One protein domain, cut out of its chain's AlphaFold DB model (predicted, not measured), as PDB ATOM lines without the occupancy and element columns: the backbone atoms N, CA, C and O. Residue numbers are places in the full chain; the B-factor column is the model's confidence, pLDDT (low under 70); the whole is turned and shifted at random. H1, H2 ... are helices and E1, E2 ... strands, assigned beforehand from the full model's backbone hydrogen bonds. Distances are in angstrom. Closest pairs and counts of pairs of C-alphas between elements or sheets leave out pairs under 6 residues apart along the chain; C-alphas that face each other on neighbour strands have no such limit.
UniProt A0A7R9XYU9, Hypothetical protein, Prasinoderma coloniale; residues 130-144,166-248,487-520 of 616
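Overview. This is residues 130 to 144, 166 to 248 and 487 to 520 of the 616 residues of the protein "Hypothetical protein" of Prasinoderma coloniale (UniProt A0A7R9XYU9). A long, twisted sheet of seven strands has H1 over its face near one end of E3 and E4, while H4 stands up on the same face at the E7 edge, its residues 514 to 519 sticking out. Residues 492 to 504, with no named element, cross the other face from H3, near the end of E2, to E7; H2 is in the far tip joining E3 and E4. The 132 printed residues hold, in order, H1 E1 E2 E3 H2 E4 E5 E6 H3 E7 H4, of mixed class; the sheet, ordered E1 E2 E3 E4 E5 E6 E7, is mixed. The whole is loose, with a radius of gyration of the C-alphas of 17.4 A, and only just elongated, spanning 59 by 39 by 30 A.

Along the chain. The longest strand, E4, residues 199 to 212, measures 38.8 A from C-alpha 199 at (44.205, -25.768, 25.425) to C-alpha 212 at (49.228, 9.138, 9.235). E3, residues 176 to 187, measures 31.0 A; E5, residues 223 to 233, 26.7 A; E2, residues 166 to 173, 22.6 A. E3 bends by 53 degrees at residue 181, E4 by 55 degrees at 203 and E5 by 57 degrees at 226. E1 is residues 142 to 144, E6 238 to 241 and E7 505 to 508. H1, residues 130 to 138, measures 12.3 A from C-alpha 130 at (58.570, 2.293, 7.732). H2 is residues 190 to 193 and H3 488 to 491. H4, residues 509 to 520, measures 17.0 A and ends at C-alpha 520 at (48.026, -14.697, 38.070).

Arrangement. E4 and E3 are antiparallel at 159 degrees, with N 179 and O 207 2.8 A apart. E4 and E5, a hairpin, have N 208 and O 230 at 2.9 A; E5 and E6, a hairpin, have N 231 and O 240 at 2.9 A. E4 E5 E6 form a meander, each strand the antiparallel neighbour of the one before. E6 and the edge strand E7 are parallel at 31 degrees, with N 241 and O 507 at 2.8 A. Toward the other edge, E2 and E3 form a hairpin, with N 171 and O 178 at 2.8 A, and edge strand E1 is antiparallel to E2, with N 144 and O 170 at 2.9 A. H1 and H4 on the same face make two layers, helices on one face of a sheet. H1, at a height of 8.2 A over the sheet, runs across the strands, only just over E4 with 3 C-alphas; the closest C-alphas of H1 and E4, those of Leu 133 and Gly 211, are 6.5 A apart. H4 is over E7 and stands up from the sheet at 55 degrees; its closest C-alpha pair with E6 is Leu 509 and Ile 240, 5.7 A. H2 and H3 only graze the sheet. Every O i to N i+4 pair is within hydrogen-bond range in H1 and H4; H2 and H3 are too short for one.

Size, cuts and confidence. The farthest C-alphas, Met 196 and Gly 217, are 60.8 A apart. Residues 145 to 165 and 249 to 486 are not printed, with C-alpha gaps of 13.7 A and 43.0 A. The link H3 to E7 is long. Mean pLDDT of the printed part is 76.0; 41 residues are under 70, among them 184 to 200, 212 to 225 and 515 to 520.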
ATOM      1  N   PRO A 130      58.479   1.531   8.978       81.38
ATOM      2  CA  PRO A 130      58.570   2.293   7.732       81.38
ATOM      3  C   PRO A 130      58.293   1.419   6.500       81.38
ATOM      4  O   PRO A 130      57.633   1.839   5.548       81.38
ATOM      5  N   GLN A 131      58.760   0.166   6.529       78.62
ATOM      6  CA  GLN A 131      58.508  -0.801   5.466       78.62
ATOM      7  C   GLN A 131      57.026  -1.189   5.411       78.62
ATOM      8  O   GLN A 131      56.445  -1.186   4.328       78.62
ATOM      9  N   ILE A 132      56.408  -1.470   6.563       82.81
ATOM     10  CA  ILE A 132      54.979  -1.808   6.656       82.81
ATOM     11  C   ILE A 132      54.123  -0.668   6.094       82.81
ATOM     12  O   ILE A 132      53.240  -0.913   5.275       82.81
ATOM     13  N   LEU A 133      54.408   0.580   6.473       83.50
ATOM     14  CA  LEU A 133      53.664   1.753   6.012       83.50
ATOM     15  C   LEU A 133      53.830   2.001   4.512       83.50
ATOM     16  O   LEU A 133      52.848   2.303   3.833       83.50
ATOM     17  N   ARG A 134      55.043   1.821   3.973       82.88
ATOM     18  CA  ARG A 134      55.287   1.894   2.526       82.88
ATOM     19  C   ARG A 134      54.484   0.831   1.780       82.88
ATOM     20  O   ARG A 134      53.826   1.162   0.798       82.88
ATOM     21  N   THR A 135      54.506  -0.413   2.259       83.25
ATOM     22  CA  THR A 135      53.737  -1.510   1.663       83.25
ATOM     23  C   THR A 135      52.239  -1.245   1.742       83.25
ATOM     24  O   THR A 135      51.544  -1.441   0.749       83.25
ATOM     25  N   LEU A 136      51.726  -0.754   2.874       84.62
ATOM     26  CA  LEU A 136      50.324  -0.358   2.996       84.62
ATOM     27  C   LEU A 136      49.967   0.723   1.970       84.62
ATOM     28  O   LEU A 136      48.991   0.573   1.246       84.62
ATOM     29  N   ALA A 137      50.785   1.766   1.843       83.06
ATOM     30  CA  ALA A 137      50.531   2.847   0.895       83.06
ATOM     31  C   ALA A 137      50.553   2.390  -0.577       83.06
ATOM     32  O   ALA A 137      49.788   2.917  -1.378       83.06
ATOM     33  N   SER A 138      51.409   1.425  -0.941       84.69
ATOM     34  CA  SER A 138      51.537   0.947  -2.325       84.69
ATOM     35  C   SER A 138      50.628  -0.233  -2.683       84.69
ATOM     36  O   SER A 138      50.480  -0.538  -3.864       84.69
ATOM     37  N   SER A 139      50.057  -0.927  -1.697       85.75
ATOM     38  CA  SER A 139      49.159  -2.069  -1.927       85.75
ATOM     39  C   SER A 139      47.750  -1.599  -2.307       85.75
ATOM     40  O   SER A 139      47.332  -0.534  -1.851       85.75
ATOM     41  N   PRO A 140      46.970  -2.378  -3.074       89.56
ATOM     42  CA  PRO A 140      45.579  -2.033  -3.368       89.56
ATOM     43  C   PRO A 140      44.703  -2.079  -2.114       89.56
ATOM     44  O   PRO A 140      45.055  -2.724  -1.129       89.56
ATOM     45  N   ASP A 141      43.556  -1.404  -2.147       92.25
ATOM     46  CA  ASP A 141      42.564  -1.475  -1.074       92.25
ATOM     47  C   ASP A 141      41.686  -2.717  -1.254       92.25
ATOM     48  O   ASP A 141      41.182  -2.998  -2.347       92.25
ATOM     49  N   PHE A 142      41.527  -3.501  -0.189       92.75
ATOM     50  CA  PHE A 142      40.832  -4.783  -0.260       92.75
ATOM     51  C   PHE A 142      40.273  -5.238   1.089       92.75
ATOM     52  O   PHE A 142      40.686  -4.801   2.168       92.75
ATOM     53  N   ARG A 143      39.367  -6.214   1.008       92.25
ATOM     54  CA  ARG A 143      38.995  -7.120   2.098       92.25
ATOM     55  C   ARG A 143      39.288  -8.561   1.714       92.25
ATOM     56  O   ARG A 143      39.075  -8.948   0.569       92.25
ATOM     57  N   MET A 144      39.769  -9.362   2.659       91.44
ATOM     58  CA  MET A 144      39.949 -10.804   2.481       91.44
ATOM     59  C   MET A 144      39.862 -11.553   3.811       91.44
ATOM     60  O   MET A 144      39.863 -10.946   4.877       91.44
ATOM     61  N   ASP A 166      41.891 -20.569  13.135       78.88
ATOM     62  CA  ASP A 166      41.431 -19.186  13.158       78.88
ATOM     63  C   ASP A 166      41.157 -18.701  11.746       78.88
ATOM     64  O   ASP A 166      41.727 -19.200  10.771       78.88
ATOM     65  N   THR A 167      40.273 -17.720  11.649       86.12
ATOM     66  CA  THR A 167      40.044 -16.984  10.413       86.12
ATOM     67  C   THR A 167      40.327 -15.526  10.691       86.12
ATOM     68  O   THR A 167      39.570 -14.875  11.398       86.12
ATOM     69  N   TYR A 168      41.411 -15.015  10.116       87.38
ATOM     70  CA  TYR A 168      41.730 -13.600  10.188       87.38
ATOM     71  C   TYR A 168      40.989 -12.856   9.080       87.38
ATOM     72  O   TYR A 168      41.260 -13.093   7.899       87.38
ATOM     73  N   ALA A 169      40.065 -11.968   9.437       90.25
ATOM     74  CA  ALA A 169      39.469 -11.032   8.489       90.25
ATOM     75  C   ALA A 169      40.402  -9.827   8.345       90.25
ATOM     76  O   ALA A 169      40.721  -9.163   9.322       90.25
ATOM     77  N   ILE A 170      40.875  -9.564   7.129       90.81
ATOM     78  CA  ILE A 170      41.853  -8.514   6.841       90.81
ATOM     79  C   ILE A 170      41.166  -7.454   5.989       90.81
ATOM     80  O   ILE A 170      40.654  -7.753   4.910       90.81
ATOM     81  N   THR A 171      41.179  -6.214   6.467       92.56
ATOM     82  CA  THR A 171      40.688  -5.037   5.747       92.56
ATOM     83  C   THR A 171      41.806  -4.019   5.635       92.56
ATOM     84  O   THR A 171      42.358  -3.595   6.650       92.56
ATOM     85  N   LYS A 172      42.126  -3.602   4.414       92.06
ATOM     86  CA  LYS A 172      43.165  -2.613   4.145       92.06
ATOM     87  C   LYS A 172      42.591  -1.494   3.284       92.06
ATOM     88  O   LYS A 172      42.002  -1.773   2.241       92.06
ATOM     89  N   VAL A 173      42.778  -0.250   3.724       90.81
ATOM     90  CA  VAL A 173      42.319   0.968   3.036       90.81
ATOM     91  C   VAL A 173      43.370   2.067   3.189       90.81
ATOM     92  O   VAL A 173      43.654   2.492   4.307       90.81
ATOM     93  N   GLY A 174      43.964   2.545   2.096       88.38
ATOM     94  CA  GLY A 174      45.052   3.526   2.129       88.38
ATOM     95  C   GLY A 174      46.204   3.080   3.041       88.38
ATOM     96  O   GLY A 174      46.804   2.033   2.827       88.38
ATOM     97  N   SER A 175      46.499   3.851   4.089       88.06
ATOM     98  CA  SER A 175      47.491   3.496   5.124       88.06
ATOM     99  C   SER A 175      46.866   2.898   6.395       88.06
ATOM    100  O   SER A 175      47.520   2.847   7.436       88.06
ATOM    101  N   LYS A 176      45.601   2.471   6.335       89.94
ATOM    102  CA  LYS A 176      44.869   1.833   7.433       89.94
ATOM    103  C   LYS A 176      44.803   0.323   7.215       89.94
ATOM    104  O   LYS A 176      44.555  -0.146   6.102       89.94
ATOM    105  N   LEU A 177      44.987  -0.432   8.289       91.56
ATOM    106  CA  LEU A 177      44.897  -1.888   8.308       91.56
ATOM    107  C   LEU A 177      44.103  -2.321   9.533       91.56
ATOM    108  O   LEU A 177      44.381  -1.878  10.641       91.56
ATOM    109  N   ARG A 178      43.141  -3.215   9.338       92.25
ATOM    110  CA  ARG A 178      42.410  -3.878  10.411       92.25
ATOM    111  C   ARG A 178      42.475  -5.383  10.200       92.25
ATOM    112  O   ARG A 178      42.220  -5.856   9.091       92.25
ATOM    113  N   VAL A 179      42.848  -6.111  11.246       90.19
ATOM    114  CA  VAL A 179      42.867  -7.574  11.266       90.19
ATOM    115  C   VAL A 179      42.039  -8.066  12.437       90.19
ATOM    116  O   VAL A 179      42.422  -7.862  13.585       90.19
ATOM    117  N   ASP A 180      40.947  -8.754  12.146       89.56
ATOM    118  CA  ASP A 180      40.066  -9.321  13.161       89.56
ATOM    119  C   ASP A 180      40.287 -10.829  13.269       89.56
ATOM    120  O   ASP A 180      40.480 -11.492  12.250       89.56
ATOM    121  N   GLY A 181      40.257 -11.383  14.480       86.88
ATOM    122  CA  GLY A 181      40.483 -12.810  14.720       86.88
ATOM    123  C   GLY A 181      39.927 -13.284  16.060       86.88
ATOM    124  O   GLY A 181      39.303 -12.518  16.799       86.88
ATOM    125  N   THR A 182      40.137 -14.566  16.369       82.94
ATOM    126  CA  THR A 182      39.593 -15.189  17.591       82.94
ATOM    127  C   THR A 182      40.628 -15.899  18.453       82.94
ATOM    128  O   THR A 182      40.350 -16.224  19.604       82.94
ATOM    129  N   LEU A 183      41.815 -16.194  17.930       76.50
ATOM    130  CA  LEU A 183      42.825 -16.956  18.647       76.50
ATOM    131  C   LEU A 183      43.818 -16.021  19.338       76.50
ATOM    132  O   LEU A 183      44.682 -15.431  18.691       76.50
ATOM    133  N   THR A 184      43.723 -15.939  20.664       68.88
ATOM    134  CA  THR A 184      44.520 -15.012  21.481       68.88
ATOM    135  C   THR A 184      45.724 -15.663  22.153       68.88
ATOM    136  O   THR A 184      46.656 -14.955  22.524       68.88
ATOM    137  N   GLY A 185      45.774 -16.995  22.270       68.31
ATOM    138  CA  GLY A 185      46.957 -17.671  22.806       68.31
ATOM    139  C   GLY A 185      46.715 -19.087  23.312       68.31
ATOM    140  O   GLY A 185      45.768 -19.757  22.900       68.31
ATOM    141  N   LEU A 186      47.603 -19.548  24.193       60.78
ATOM    142  CA  LEU A 186      47.452 -20.793  24.942       60.78
ATOM    143  C   LEU A 186      46.761 -20.493  26.283       60.78
ATOM    144  O   LEU A 186      46.952 -19.424  26.852       60.78
ATOM    145  N   ASP A 187      45.897 -21.396  26.728       63.06
ATOM    146  CA  ASP A 187      45.248 -21.354  28.037       63.06
ATOM    147  C   ASP A 187      46.203 -21.987  29.055       63.06
ATOM    148  O   ASP A 187      46.396 -23.205  29.060       63.06
ATOM    149  N   ASP A 188      46.828 -21.133  29.866       56.38
ATOM    150  CA  ASP A 188      47.831 -21.508  30.868       56.38
ATOM    151  C   ASP A 188      47.218 -21.686  32.274       56.38
ATOM    152  O   ASP A 188      47.942 -21.753  33.268       56.38
ATOM    153  N   SER A 189      45.884 -21.777  32.384       58.12
ATOM    154  CA  SER A 189      45.217 -21.978  33.676       58.12
ATOM    155  C   SER A 189      45.702 -23.262  34.376       58.12
ATOM    156  O   SER A 189      45.995 -24.263  33.712       58.12
ATOM    157  N   PRO A 190      45.749 -23.306  35.723       47.53
ATOM    158  CA  PRO A 190      46.164 -24.501  36.469       47.53
ATOM    159  C   PRO A 190      45.343 -25.754  36.114       47.53
ATOM    160  O   PRO A 190      45.841 -26.879  36.158       47.53
ATOM    161  N   GLU A 191      44.084 -25.551  35.730       55.12
ATOM    162  CA  GLU A 191      43.152 -26.578  35.262       55.12
ATOM    163  C   GLU A 191      43.511 -27.082  33.855       55.12
ATOM    164  O   GLU A 191      43.462 -28.286  33.592       55.12
ATOM    165  N   ALA A 192      43.927 -26.185  32.952       53.28
ATOM    166  CA  ALA A 192      44.454 -26.544  31.639       53.28
ATOM    167  C   ALA A 192      45.832 -27.220  31.729       53.28
ATOM    168  O   ALA A 192      46.094 -28.152  30.971       53.28
ATOM    169  N   ALA A 193      46.675 -26.839  32.694       47.66
ATOM    170  CA  ALA A 193      47.967 -27.479  32.954       47.66
ATOM    171  C   ALA A 193      47.835 -28.941  33.433       47.66
ATOM    172  O   ALA A 193      48.752 -29.742  33.243       47.66
ATOM    173  N   GLN A 194      46.690 -29.313  34.023       50.06
ATOM    174  CA  GLN A 194      46.357 -30.703  34.367       50.06
ATOM    175  C   GLN A 194      45.825 -31.514  33.174       50.06
ATOM    176  O   GLN A 194      45.731 -32.742  33.256       50.06
ATOM    177  N   ALA A 195      45.479 -30.865  32.060       50.59
ATOM    178  CA  ALA A 195      45.061 -31.562  30.854       50.59
ATOM    179  C   ALA A 195      46.271 -32.216  30.168       50.59
ATOM    180  O   ALA A 195      47.346 -31.635  30.057       50.59
ATOM    181  N   MET A 196      46.091 -33.429  29.633       44.12
ATOM    182  CA  MET A 196      47.152 -34.114  28.875       44.12
ATOM    183  C   MET A 196      47.544 -33.400  27.568       44.12
ATOM    184  O   MET A 196      48.550 -33.764  26.962       44.12
ATOM    185  N   LEU A 197      46.750 -32.428  27.105       49.19
ATOM    186  CA  LEU A 197      46.967 -31.703  25.855       49.19
ATOM    187  C   LEU A 197      46.787 -30.188  26.052       49.19
ATOM    188  O   LEU A 197      45.918 -29.792  26.831       49.19
ATOM    189  N   PRO A 198      47.532 -29.347  25.305       50.12
ATOM    190  CA  PRO A 198      47.427 -27.893  25.406       50.12
ATOM    191  C   PRO A 198      46.029 -27.402  25.001       50.12
ATOM    192  O   PRO A 198      45.477 -27.849  23.989       50.12
ATOM    193  N   ARG A 199      45.462 -26.458  25.760       60.09
ATOM    194  CA  ARG A 199      44.205 -25.768  25.425       60.09
ATOM    195  C   ARG A 199      44.513 -24.385  24.867       60.09
ATOM    196  O   ARG A 199      45.448 -23.740  25.313       60.09
ATOM    197  N   TRP A 200      43.750 -23.929  23.877       68.94
ATOM    198  CA  TRP A 200      43.946 -22.608  23.270       68.94
ATOM    199  C   TRP A 200      42.939 -21.605  23.833       68.94
ATOM    200  O   TRP A 200      41.739 -21.891  23.836       68.94
ATOM    201  N   LYS A 201      43.417 -20.428  24.250       71.56
ATOM    202  CA  LYS A 201      42.578 -19.291  24.640       71.56
ATOM    203  C   LYS A 201      42.016 -18.641  23.378       71.56
ATOM    204  O   LYS A 201      42.756 -18.309  22.444       71.56
ATOM    205  N   ARG A 202      40.691 -18.504  23.343       75.62
ATOM    206  CA  ARG A 202      39.964 -17.844  22.263       75.62
ATOM    207  C   ARG A 202      39.197 -16.657  22.803       75.62
ATOM    208  O   ARG A 202      38.414 -16.819  23.731       75.62
ATOM    209  N   ASP A 203      39.417 -15.506  22.192       79.81
ATOM    210  CA  ASP A 203      38.625 -14.309  22.416       79.81
ATOM    211  C   ASP A 203      38.614 -13.453  21.145       79.81
ATOM    212  O   ASP A 203      39.585 -13.439  20.384       79.81
ATOM    213  N   LYS A 204      37.499 -12.769  20.889       85.88
ATOM    214  CA  LYS A 204      37.361 -11.902  19.719       85.88
ATOM    215  C   LYS A 204      38.301 -10.705  19.897       85.88
ATOM    216  O   LYS A 204      38.197  -9.977  20.884       85.88
ATOM    217  N   PHE A 205      39.163 -10.461  18.916       87.00
ATOM    218  CA  PHE A 205      40.046  -9.296  18.909       87.00
ATOM    219  C   PHE A 205      40.054  -8.595  17.547       87.00
ATOM    220  O   PHE A 205      39.829  -9.230  16.515       87.00
ATOM    221  N   SER A 206      40.374  -7.300  17.554       90.44
ATOM    222  CA  SER A 206      40.708  -6.521  16.357       90.44
ATOM    223  C   SER A 206      42.060  -5.846  16.542       90.44
ATOM    224  O   SER A 206      42.279  -5.120  17.504       90.44
ATOM    225  N   LEU A 207      42.968  -6.039  15.600       89.50
ATOM    226  CA  LEU A 207      44.225  -5.314  15.508       89.50
ATOM    227  C   LEU A 207      44.053  -4.178  14.500       89.50
ATOM    228  O   LEU A 207      43.864  -4.443  13.314       89.50
ATOM    229  N   VAL A 208      44.113  -2.929  14.955       91.06
ATOM    230  CA  VAL A 208      43.855  -1.741  14.128       91.06
ATOM    231  C   VAL A 208      45.115  -0.892  14.038       91.06
ATOM    232  O   VAL A 208      45.631  -0.420  15.047       91.06
ATOM    233  N   MET A 209      45.605  -0.678  12.820       89.94
ATOM    234  CA  MET A 209      46.717   0.211  12.509       89.94
ATOM    235  C   MET A 209      46.245   1.366  11.635       89.94
ATOM    236  O   MET A 209      45.564   1.157  10.629       89.94
ATOM    237  N   ILE A 210      46.657   2.579  11.986       89.94
ATOM    238  CA  ILE A 210      46.376   3.792  11.219       89.94
ATOM    239  C   ILE A 210      47.704   4.510  10.977       89.94
ATOM    240  O   ILE A 210      48.297   5.071  11.898       89.94
ATOM    241  N   GLY A 211      48.181   4.478   9.732       84.75
ATOM    242  CA  GLY A 211      49.287   5.316   9.276       84.75
ATOM    243  C   GLY A 211      48.812   6.743   9.008       84.75
ATOM    244  O   GLY A 211      47.771   6.947   8.379       84.75
ATOM    245  N   ALA A 212      49.562   7.740   9.473       68.88
ATOM    246  CA  ALA A 212      49.228   9.138   9.235       68.88
ATOM    247  C   ALA A 212      49.694   9.580   7.842       68.88
ATOM    248  O   ALA A 212      50.884   9.533   7.524       68.88
ATOM    249  N   ALA A 213      48.760  10.046   7.012       57.12
ATOM    250  CA  ALA A 213      49.105  10.699   5.756       57.12
ATOM    251  C   ALA A 213      49.944  11.950   6.053       57.12
ATOM    252  O   ALA A 213      49.559  12.776   6.886       57.12
ATOM    253  N   SER A 214      51.091  12.095   5.387       51.59
ATOM    254  CA  SER A 214      51.854  13.332   5.501       51.59
ATOM    255  C   SER A 214      51.042  14.498   4.939       51.59
ATOM    256  O   SER A 214      50.330  14.368   3.939       51.59
ATOM    257  N   GLY A 215      51.109  15.638   5.628       45.09
ATOM    258  CA  GLY A 215      50.391  16.846   5.243       45.09
ATOM    259  C   GLY A 215      50.738  17.276   3.817       45.09
ATOM    260  O   GLY A 215      51.865  17.092   3.354       45.09
ATOM    261  N   ALA A 216      49.758  17.865   3.130       35.88
ATOM    262  CA  ALA A 216      49.892  18.388   1.774       35.88
ATOM    263  C   ALA A 216      51.095  19.347   1.673       35.88
ATOM    264  O   ALA A 216      51.005  20.516   2.042       35.88
ATOM    265  N   GLY A 217      52.242  18.835   1.215       40.59
ATOM    266  CA  GLY A 217      53.484  19.600   1.121       40.59
ATOM    267  C   GLY A 217      54.775  18.784   1.211       40.59
ATOM    268  O   GLY A 217      55.784  19.243   0.674       40.59
ATOM    269  N   SER A 218      54.789  17.587   1.817       41.56
ATOM    270  CA  SER A 218      55.990  16.741   1.754       41.56
ATOM    271  C   SER A 218      56.007  15.954   0.444       41.56
ATOM    272  O   SER A 218      55.042  15.300   0.055       41.56
ATOM    273  N   ARG A 219      57.123  16.042  -0.278       42.00
ATOM    274  CA  ARG A 219      57.330  15.323  -1.541       42.00
ATOM    275  C   ARG A 219      57.674  13.840  -1.322       42.00
ATOM    276  O   ARG A 219      57.881  13.125  -2.293       42.00
ATOM    277  N   GLU A 220      57.696  13.386  -0.068       45.44
ATOM    278  CA  GLU A 220      57.981  12.018   0.365       45.44
ATOM    279  C   GLU A 220      57.245  11.696   1.679       45.44
ATOM    280  O   GLU A 220      57.144  12.554   2.561       45.44
ATOM    281  N   GLY A 221      56.802  10.441   1.809       53.50
ATOM    282  CA  GLY A 221      56.707   9.725   3.087       53.50
ATOM    283  C   GLY A 221      55.383   9.806   3.843       53.50
ATOM    284  O   GLY A 221      54.792  10.867   3.984       53.50
ATOM    285  N   VAL A 222      54.933   8.661   4.358       57.75
ATOM    286  CA  VAL A 222      53.965   8.549   5.461       57.75
ATOM    287  C   VAL A 222      54.622   9.141   6.723       57.75
ATOM    288  O   VAL A 222      55.832   9.011   6.890       57.75
ATOM    289  N   ASP A 223      53.870   9.832   7.587       64.94
ATOM    290  CA  ASP A 223      54.417  10.352   8.851       64.94
ATOM    291  C   ASP A 223      54.450   9.230   9.900       64.94
ATOM    292  O   ASP A 223      53.493   9.018  10.651       64.94
ATOM    293  N   ASP A 224      55.569   8.504   9.938       67.75
ATOM    294  CA  ASP A 224      55.790   7.368  10.838       67.75
ATOM    295  C   ASP A 224      55.575   7.733  12.319       67.75
ATOM    296  O   ASP A 224      55.151   6.878  13.102       67.75
ATOM    297  N   SER A 225      55.808   8.999  12.702       68.06
ATOM    298  CA  SER A 225      55.724   9.480  14.091       68.06
ATOM    299  C   SER A 225      54.299   9.556  14.641       68.06
ATOM    300  O   SER A 225      54.102   9.563  15.856       68.06
ATOM    301  N   LYS A 226      53.298   9.581  13.756       78.88
ATOM    302  CA  LYS A 226      51.870   9.637  14.104       78.88
ATOM    303  C   LYS A 226      51.149   8.310  13.869       78.88
ATOM    304  O   LYS A 226      49.920   8.268  13.889       78.88
ATOM    305  N   THR A 227      51.900   7.237  13.631       86.44
ATOM    306  CA  THR A 227      51.334   5.899  13.440       86.44
ATOM    307  C   THR A 227      50.670   5.422  14.720       86.44
ATOM    308  O   THR A 227      51.264   5.463  15.794       86.44
ATOM    309  N   GLN A 228      49.449   4.924  14.588       89.19
ATOM    310  CA  GLN A 228      48.682   4.335  15.676       89.19
ATOM    311  C   GLN A 228      48.581   2.825  15.472       89.19
ATOM    312  O   GLN A 228      48.380   2.370  14.345       89.19
ATOM    313  N   LEU A 229      48.708   2.054  16.553       88.69
ATOM    314  CA  LEU A 229      48.502   0.608  16.550       88.69
ATOM    315  C   LEU A 229      47.822   0.184  17.851       88.69
ATOM    316  O   LEU A 229      48.409   0.282  18.928       88.69
ATOM    317  N   TYR A 230      46.604  -0.322  17.715       88.88
ATOM    318  CA  TYR A 230      45.742  -0.713  18.818       88.88
ATOM    319  C   TYR A 230      45.362  -2.186  18.720       88.88
ATOM    320  O   TYR A 230      45.042  -2.683  17.639       88.88
ATOM    321  N   LEU A 231      45.365  -2.870  19.862       88.19
ATOM    322  CA  LEU A 231      44.745  -4.179  20.027       88.19
ATOM    323  C   LEU A 231      43.429  -3.992  20.785       88.19
ATOM    324  O   LEU A 231      43.430  -3.670  21.969       88.19
ATOM    325  N   LEU A 232      42.311  -4.184  20.094       89.69
ATOM    326  CA  LEU A 232      40.977  -4.168  20.679       89.69
ATOM    327  C   LEU A 232      40.633  -5.584  21.131       89.69
ATOM    328  O   LEU A 232      40.542  -6.492  20.305       89.69
ATOM    329  N   GLN A 233      40.436  -5.773  22.427       87.25
ATOM    330  CA  GLN A 233      39.948  -7.018  23.005       87.25
ATOM    331  C   GLN A 233      38.450  -6.866  23.262       87.25
ATOM    332  O   GLN A 233      38.008  -6.045  24.066       87.25
ATOM    333  N   HIS A 234      37.637  -7.606  22.512       88.25
ATOM    334  CA  HIS A 234      36.194  -7.383  22.526       88.25
ATOM    335  C   HIS A 234      35.500  -8.035  23.724       88.25
ATOM    336  O   HIS A 234      34.454  -7.542  24.142       88.25
ATOM    337  N   GLY A 235      36.069  -9.111  24.284       83.88
ATOM    338  CA  GLY A 235      35.500  -9.824  25.429       83.88
ATOM    339  C   GLY A 235      35.427  -8.966  26.695       83.88
ATOM    340  O   GLY A 235      34.381  -8.902  27.338       83.88
ATOM    341  N   ASN A 236      36.510  -8.257  27.011       83.69
ATOM    342  CA  ASN A 236      36.622  -7.330  28.146       83.69
ATOM    343  C   ASN A 236      36.376  -5.857  27.769       83.69
ATOM    344  O   ASN A 236      36.335  -5.010  28.655       83.69
ATOM    345  N   LYS A 237      36.149  -5.555  26.481       88.81
ATOM    346  CA  LYS A 237      35.960  -4.191  25.959       88.81
ATOM    347  C   LYS A 237      37.154  -3.286  26.264       88.81
ATOM    348  O   LYS A 237      37.015  -2.181  26.784       88.81
ATOM    349  N   GLU A 238      38.345  -3.747  25.917       88.44
ATOM    350  CA  GLU A 238      39.577  -2.997  26.135       88.44
ATOM    351  C   GLU A 238      40.210  -2.583  24.813       88.44
ATOM    352  O   GLU A 238      40.238  -3.344  23.846       88.44
ATOM    353  N   ALA A 239      40.721  -1.357  24.769       90.06
ATOM    354  CA  ALA A 239      41.527  -0.848  23.673       90.06
ATOM    355  C   ALA A 239      42.954  -0.647  24.185       90.06
ATOM    356  O   ALA A 239      43.209   0.242  24.994       90.06
ATOM    357  N   ILE A 240      43.881  -1.485  23.729       85.19
ATOM    358  CA  ILE A 240      45.269  -1.476  24.190       85.19
ATOM    359  C   ILE A 240      46.129  -0.734  23.167       85.19
ATOM    360  O   ILE A 240      46.307  -1.209  22.043       85.19
ATOM    361  N   ASP A 241      46.690   0.412  23.553       87.69
ATOM    362  CA  ASP A 241      47.698   1.120  22.761       87.69
ATOM    363  C   ASP A 241      49.027   0.352  22.817       87.69
ATOM    364  O   ASP A 241      49.715   0.309  23.846       87.69
ATOM    365  N   MET A 242      49.400  -0.259  21.690       81.06
ATOM    366  CA  MET A 242      50.616  -1.068  21.587       81.06
ATOM    367  C   MET A 242      51.887  -0.228  21.394       81.06
ATOM    368  O   MET A 242      52.997  -0.758  21.510       81.06
ATOM    369  N   LEU A 243      51.750   1.073  21.114       81.06
ATOM    370  CA  LEU A 243      52.852   2.015  20.893       81.06
ATOM    371  C   LEU A 243      52.979   3.060  22.008       81.06
ATOM    372  O   LEU A 243      53.959   3.810  22.019       81.06
ATOM    373  N   ALA A 244      52.068   3.088  22.984       80.88
ATOM    374  CA  ALA A 244      52.174   3.941  24.167       80.88
ATOM    375  C   ALA A 244      53.513   3.717  24.875       80.88
ATOM    376  O   ALA A 244      53.829   2.598  25.282       80.88
ATOM    377  N   LYS A 245      54.351   4.757  24.991       74.56
ATOM    378  CA  LYS A 245      55.633   4.659  25.711       74.56
ATOM    379  C   LYS A 245      55.384   4.199  27.154       74.56
ATOM    380  O   LYS A 245      54.419   4.661  27.758       74.56
ATOM    381  N   PRO A 246      56.225   3.299  27.696       64.94
ATOM    382  CA  PRO A 246      56.127   2.954  29.104       64.94
ATOM    383  C   PRO A 246      56.295   4.227  29.948       64.94
ATOM    384  O   PRO A 246      57.034   5.128  29.533       64.94
ATOM    385  N   PRO A 247      55.615   4.326  31.101       61.94
ATOM    386  CA  PRO A 247      55.785   5.461  31.993       61.94
ATOM    387  C   PRO A 247      57.260   5.588  32.389       61.94
ATOM    388  O   PRO A 247      57.892   4.632  32.838       61.94
ATOM    389  N   GLU A 248      57.827   6.778  32.201       52.75
ATOM    390  CA  GLU A 248      59.154   7.109  32.710       52.75
ATOM    391  C   GLU A 248      59.045   7.321  34.227       52.75
ATOM    392  O   GLU A 248      58.812   8.441  34.668       52.75
ATOM    393  N   ASN A 487      36.188   2.421  -3.904       84.75
ATOM    394  CA  ASN A 487      35.936   3.721  -3.275       84.75
ATOM    395  C   ASN A 487      36.655   3.866  -1.922       84.75
ATOM    396  O   ASN A 487      36.313   4.740  -1.120       84.75
ATOM    397  N   GLY A 488      37.637   2.998  -1.647       85.12
ATOM    398  CA  GLY A 488      38.435   3.014  -0.425       85.12
ATOM    399  C   GLY A 488      37.570   2.926   0.835       85.12
ATOM    400  O   GLY A 488      36.858   1.946   1.053       85.12
ATOM    401  N   GLU A 489      37.628   3.959   1.680       81.81
ATOM    402  CA  GLU A 489      36.938   3.963   2.976       81.81
ATOM    403  C   GLU A 489      35.408   4.042   2.847       81.81
ATOM    404  O   GLU A 489      34.705   3.579   3.737       81.81
ATOM    405  N   ALA A 490      34.877   4.542   1.728       83.31
ATOM    406  CA  ALA A 490      33.431   4.584   1.500       83.31
ATOM    407  C   ALA A 490      32.816   3.189   1.285       83.31
ATOM    408  O   ALA A 490      31.613   3.010   1.464       83.31
ATOM    409  N   ASP A 491      33.631   2.196   0.915       85.00
ATOM    410  CA  ASP A 491      33.158   0.824   0.749       85.00
ATOM    411  C   ASP A 491      33.089   0.068   2.087       85.00
ATOM    412  O   ASP A 491      32.464  -0.996   2.152       85.00
ATOM    413  N   VAL A 492      33.730   0.562   3.155       86.62
ATOM    414  CA  VAL A 492      33.692  -0.055   4.492       86.62
ATOM    415  C   VAL A 492      32.673   0.648   5.398       86.62
ATOM    416  O   VAL A 492      32.377   1.820   5.185       86.62
ATOM    417  N   PRO A 493      32.108  -0.050   6.401       85.62
ATOM    418  CA  PRO A 493      31.157   0.563   7.324       85.62
ATOM    419  C   PRO A 493      31.741   1.766   8.062       85.62
ATOM    420  O   PRO A 493      32.941   1.829   8.347       85.62
ATOM    421  N   GLU A 494      30.871   2.711   8.404       82.69
ATOM    422  CA  GLU A 494      31.266   3.862   9.204       82.69
ATOM    423  C   GLU A 494      31.837   3.396  10.550       82.69
ATOM    424  O   GLU A 494      31.336   2.463  11.177       82.69
ATOM    425  N   GLY A 495      32.956   3.993  10.965       83.88
ATOM    426  CA  GLY A 495      33.650   3.582  12.184       83.88
ATOM    427  C   GLY A 495      34.396   2.241  12.091       83.88
ATOM    428  O   GLY A 495      34.872   1.764  13.118       83.88
ATOM    429  N   HIS A 496      34.579   1.638  10.905       87.62
ATOM    430  CA  HIS A 496      35.315   0.366  10.768       87.62
ATOM    431  C   HIS A 496      36.748   0.419  11.316       87.62
ATOM    432  O   HIS A 496      37.252  -0.574  11.830       87.62
ATOM    433  N   PHE A 497      37.410   1.574  11.250       89.19
ATOM    434  CA  PHE A 497      38.740   1.788  11.836       89.19
ATOM    435  C   PHE A 497      38.691   2.540  13.176       89.19
ATOM    436  O   PHE A 497      39.703   3.092  13.604       89.19
ATOM    437  N   ASN A 498      37.530   2.596  13.836       88.44
ATOM    438  CA  ASN A 498      37.413   3.227  15.145       88.44
ATOM    439  C   ASN A 498      38.231   2.444  16.184       88.44
ATOM    440  O   ASN A 498      37.973   1.270  16.447       88.44
ATOM    441  N   ILE A 499      39.212   3.119  16.779       87.12
ATOM    442  CA  ILE A 499      40.086   2.573  17.824       87.12
ATOM    443  C   ILE A 499      39.458   2.636  19.219       87.12
ATOM    444  O   ILE A 499      39.940   1.973  20.128       87.12
ATOM    445  N   MET A 500      38.390   3.422  19.395       87.12
ATOM    446  CA  MET A 500      37.698   3.612  20.674       87.12
ATOM    447  C   MET A 500      36.194   3.371  20.504       87.12
ATOM    448  O   MET A 500      35.406   4.312  20.372       87.12
ATOM    449  N   PRO A 501      35.795   2.091  20.455       84.88
ATOM    450  CA  PRO A 501      34.397   1.680  20.483       84.88
ATOM    451  C   PRO A 501      33.648   2.198  21.727       84.88
ATOM    452  O   PRO A 501      34.254   2.406  22.781       84.88
ATOM    453  N   GLU A 502      32.323   2.354  21.652       84.88
ATOM    454  CA  GLU A 502      31.538   2.778  22.818       84.88
ATOM    455  C   GLU A 502      31.639   1.754  23.964       84.88
ATOM    456  O   GLU A 502      31.503   0.540  23.780       84.88
ATOM    457  N   GLY A 503      31.909   2.257  25.172       85.44
ATOM    458  CA  GLY A 503      32.076   1.437  26.370       85.44
ATOM    459  C   GLY A 503      33.429   0.733  26.489       85.44
ATOM    460  O   GLY A 503      33.553  -0.121  27.366       85.44
ATOM    461  N   TYR A 504      34.414   1.058  25.642       91.12
ATOM    462  CA  TYR A 504      35.765   0.508  25.764       91.12
ATOM    463  C   TYR A 504      36.631   1.356  26.685       91.12
ATOM    464  O   TYR A 504      36.547   2.586  26.688       91.12
ATOM    465  N   THR A 505      37.503   0.695  27.442       92.94
ATOM    466  CA  THR A 505      38.519   1.368  28.257       92.94
ATOM    467  C   THR A 505      39.861   1.371  27.540       92.94
ATOM    468  O   THR A 505      40.335   0.320  27.107       92.94
ATOM    469  N   LEU A 506      40.480   2.548  27.440       91.25
ATOM    470  CA  LEU A 506      41.837   2.696  26.921       91.25
ATOM    471  C   LEU A 506      42.850   2.242  27.964       91.25
ATOM    472  O   LEU A 506      42.808   2.718  29.098       91.25
ATOM    473  N   LYS A 507      43.779   1.388  27.548       86.62
ATOM    474  CA  LYS A 507      44.929   0.966  28.343       86.62
ATOM    475  C   LYS A 507      46.195   1.090  27.517       86.62
ATOM    476  O   LYS A 507      46.190   0.920  26.298       86.62
ATOM    477  N   THR A 508      47.308   1.353  28.176       85.50
ATOM    478  CA  THR A 508      48.622   1.132  27.573       85.50
ATOM    479  C   THR A 508      48.954  -0.358  27.600       85.50
ATOM    480  O   THR A 508      48.472  -1.103  28.455       85.50
ATOM    481  N   LEU A 509      49.834  -0.809  26.702       77.69
ATOM    482  CA  LEU A 509      50.343  -2.184  26.754       77.69
ATOM    483  C   LEU A 509      50.932  -2.544  28.130       77.69
ATOM    484  O   LEU A 509      50.801  -3.678  28.572       77.69
ATOM    485  N   HIS A 510      51.565  -1.588  28.813       71.56
ATOM    486  CA  HIS A 510      52.143  -1.814  30.137       71.56
ATOM    487  C   HIS A 510      51.068  -2.062  31.204       71.56
ATOM    488  O   HIS A 510      51.209  -2.978  32.007       71.56
ATOM    489  N   GLU A 511      50.001  -1.262  31.213       77.69
ATOM    490  CA  GLU A 511      48.872  -1.435  32.137       77.69
ATOM    491  C   GLU A 511      48.194  -2.792  31.927       77.69
ATOM    492  O   GLU A 511      48.016  -3.538  32.886       77.69
ATOM    493  N   ALA A 512      47.919  -3.154  30.670       72.88
ATOM    494  CA  ALA A 512      47.292  -4.431  30.336       72.88
ATOM    495  C   ALA A 512      48.159  -5.642  30.737       72.88
ATOM    496  O   ALA A 512      47.638  -6.666  31.176       72.88
ATOM    497  N   LEU A 513      49.487  -5.554  30.598       67.00
ATOM    498  CA  LEU A 513      50.393  -6.620  31.041       67.00
ATOM    499  C   LEU A 513      50.454  -6.719  32.572       67.00
ATOM    500  O   LEU A 513      50.365  -7.821  33.105       67.00
ATOM    501  N   ALA A 514      50.537  -5.585  33.275       70.06
ATOM    502  CA  ALA A 514      50.607  -5.556  34.736       70.06
ATOM    503  C   ALA A 514      49.353  -6.150  35.404       70.06
ATOM    504  O   ALA A 514      49.455  -6.807  36.435       70.06
ATOM    505  N   GLU A 515      48.172  -5.943  34.823       69.31
ATOM    506  CA  GLU A 515      46.928  -6.541  35.320       69.31
ATOM    507  C   GLU A 515      46.889  -8.060  35.136       69.31
ATOM    508  O   GLU A 515      46.503  -8.761  36.067       69.31
ATOM    509  N   ASN A 516      47.353  -8.576  33.992       59.91
ATOM    510  CA  ASN A 516      47.448 -10.025  33.777       59.91
ATOM    511  C   ASN A 516      48.414 -10.685  34.779       59.91
ATOM    512  O   ASN A 516      48.124 -11.765  35.294       59.91
ATOM    513  N   ASP A 517      49.543 -10.035  35.087       53.53
ATOM    514  CA  ASP A 517      50.497 -10.539  36.083       53.53
ATOM    515  C   ASP A 517      49.890 -10.528  37.502       53.53
ATOM    516  O   ASP A 517      50.049 -11.494  38.252       53.53
ATOM    517  N   MET A 518      49.124  -9.485  37.858       41.69
ATOM    518  CA  MET A 518      48.410  -9.405  39.141       41.69
ATOM    519  C   MET A 518      47.269 -10.429  39.261       41.69
ATOM    520  O   MET A 518      47.069 -10.984  40.343       41.69
ATOM    521  N   GLU A 519      46.536 -10.715  38.179       45.09
ATOM    522  CA  GLU A 519      45.511 -11.771  38.152       45.09
ATOM    523  C   GLU A 519      46.129 -13.157  38.401       45.09
ATOM    524  O   GLU A 519      45.590 -13.938  39.191       45.09
ATOM    525  N   MET A 520      47.307 -13.438  37.827       33.31
ATOM    526  CA  MET A 520      48.026 -14.697  38.070       33.31
ATOM    527  C   MET A 520      48.529 -14.843  39.515       33.31
ATOM    528  O   MET A 520      48.526 -15.951  40.058       33.31
TER     529      MET A 520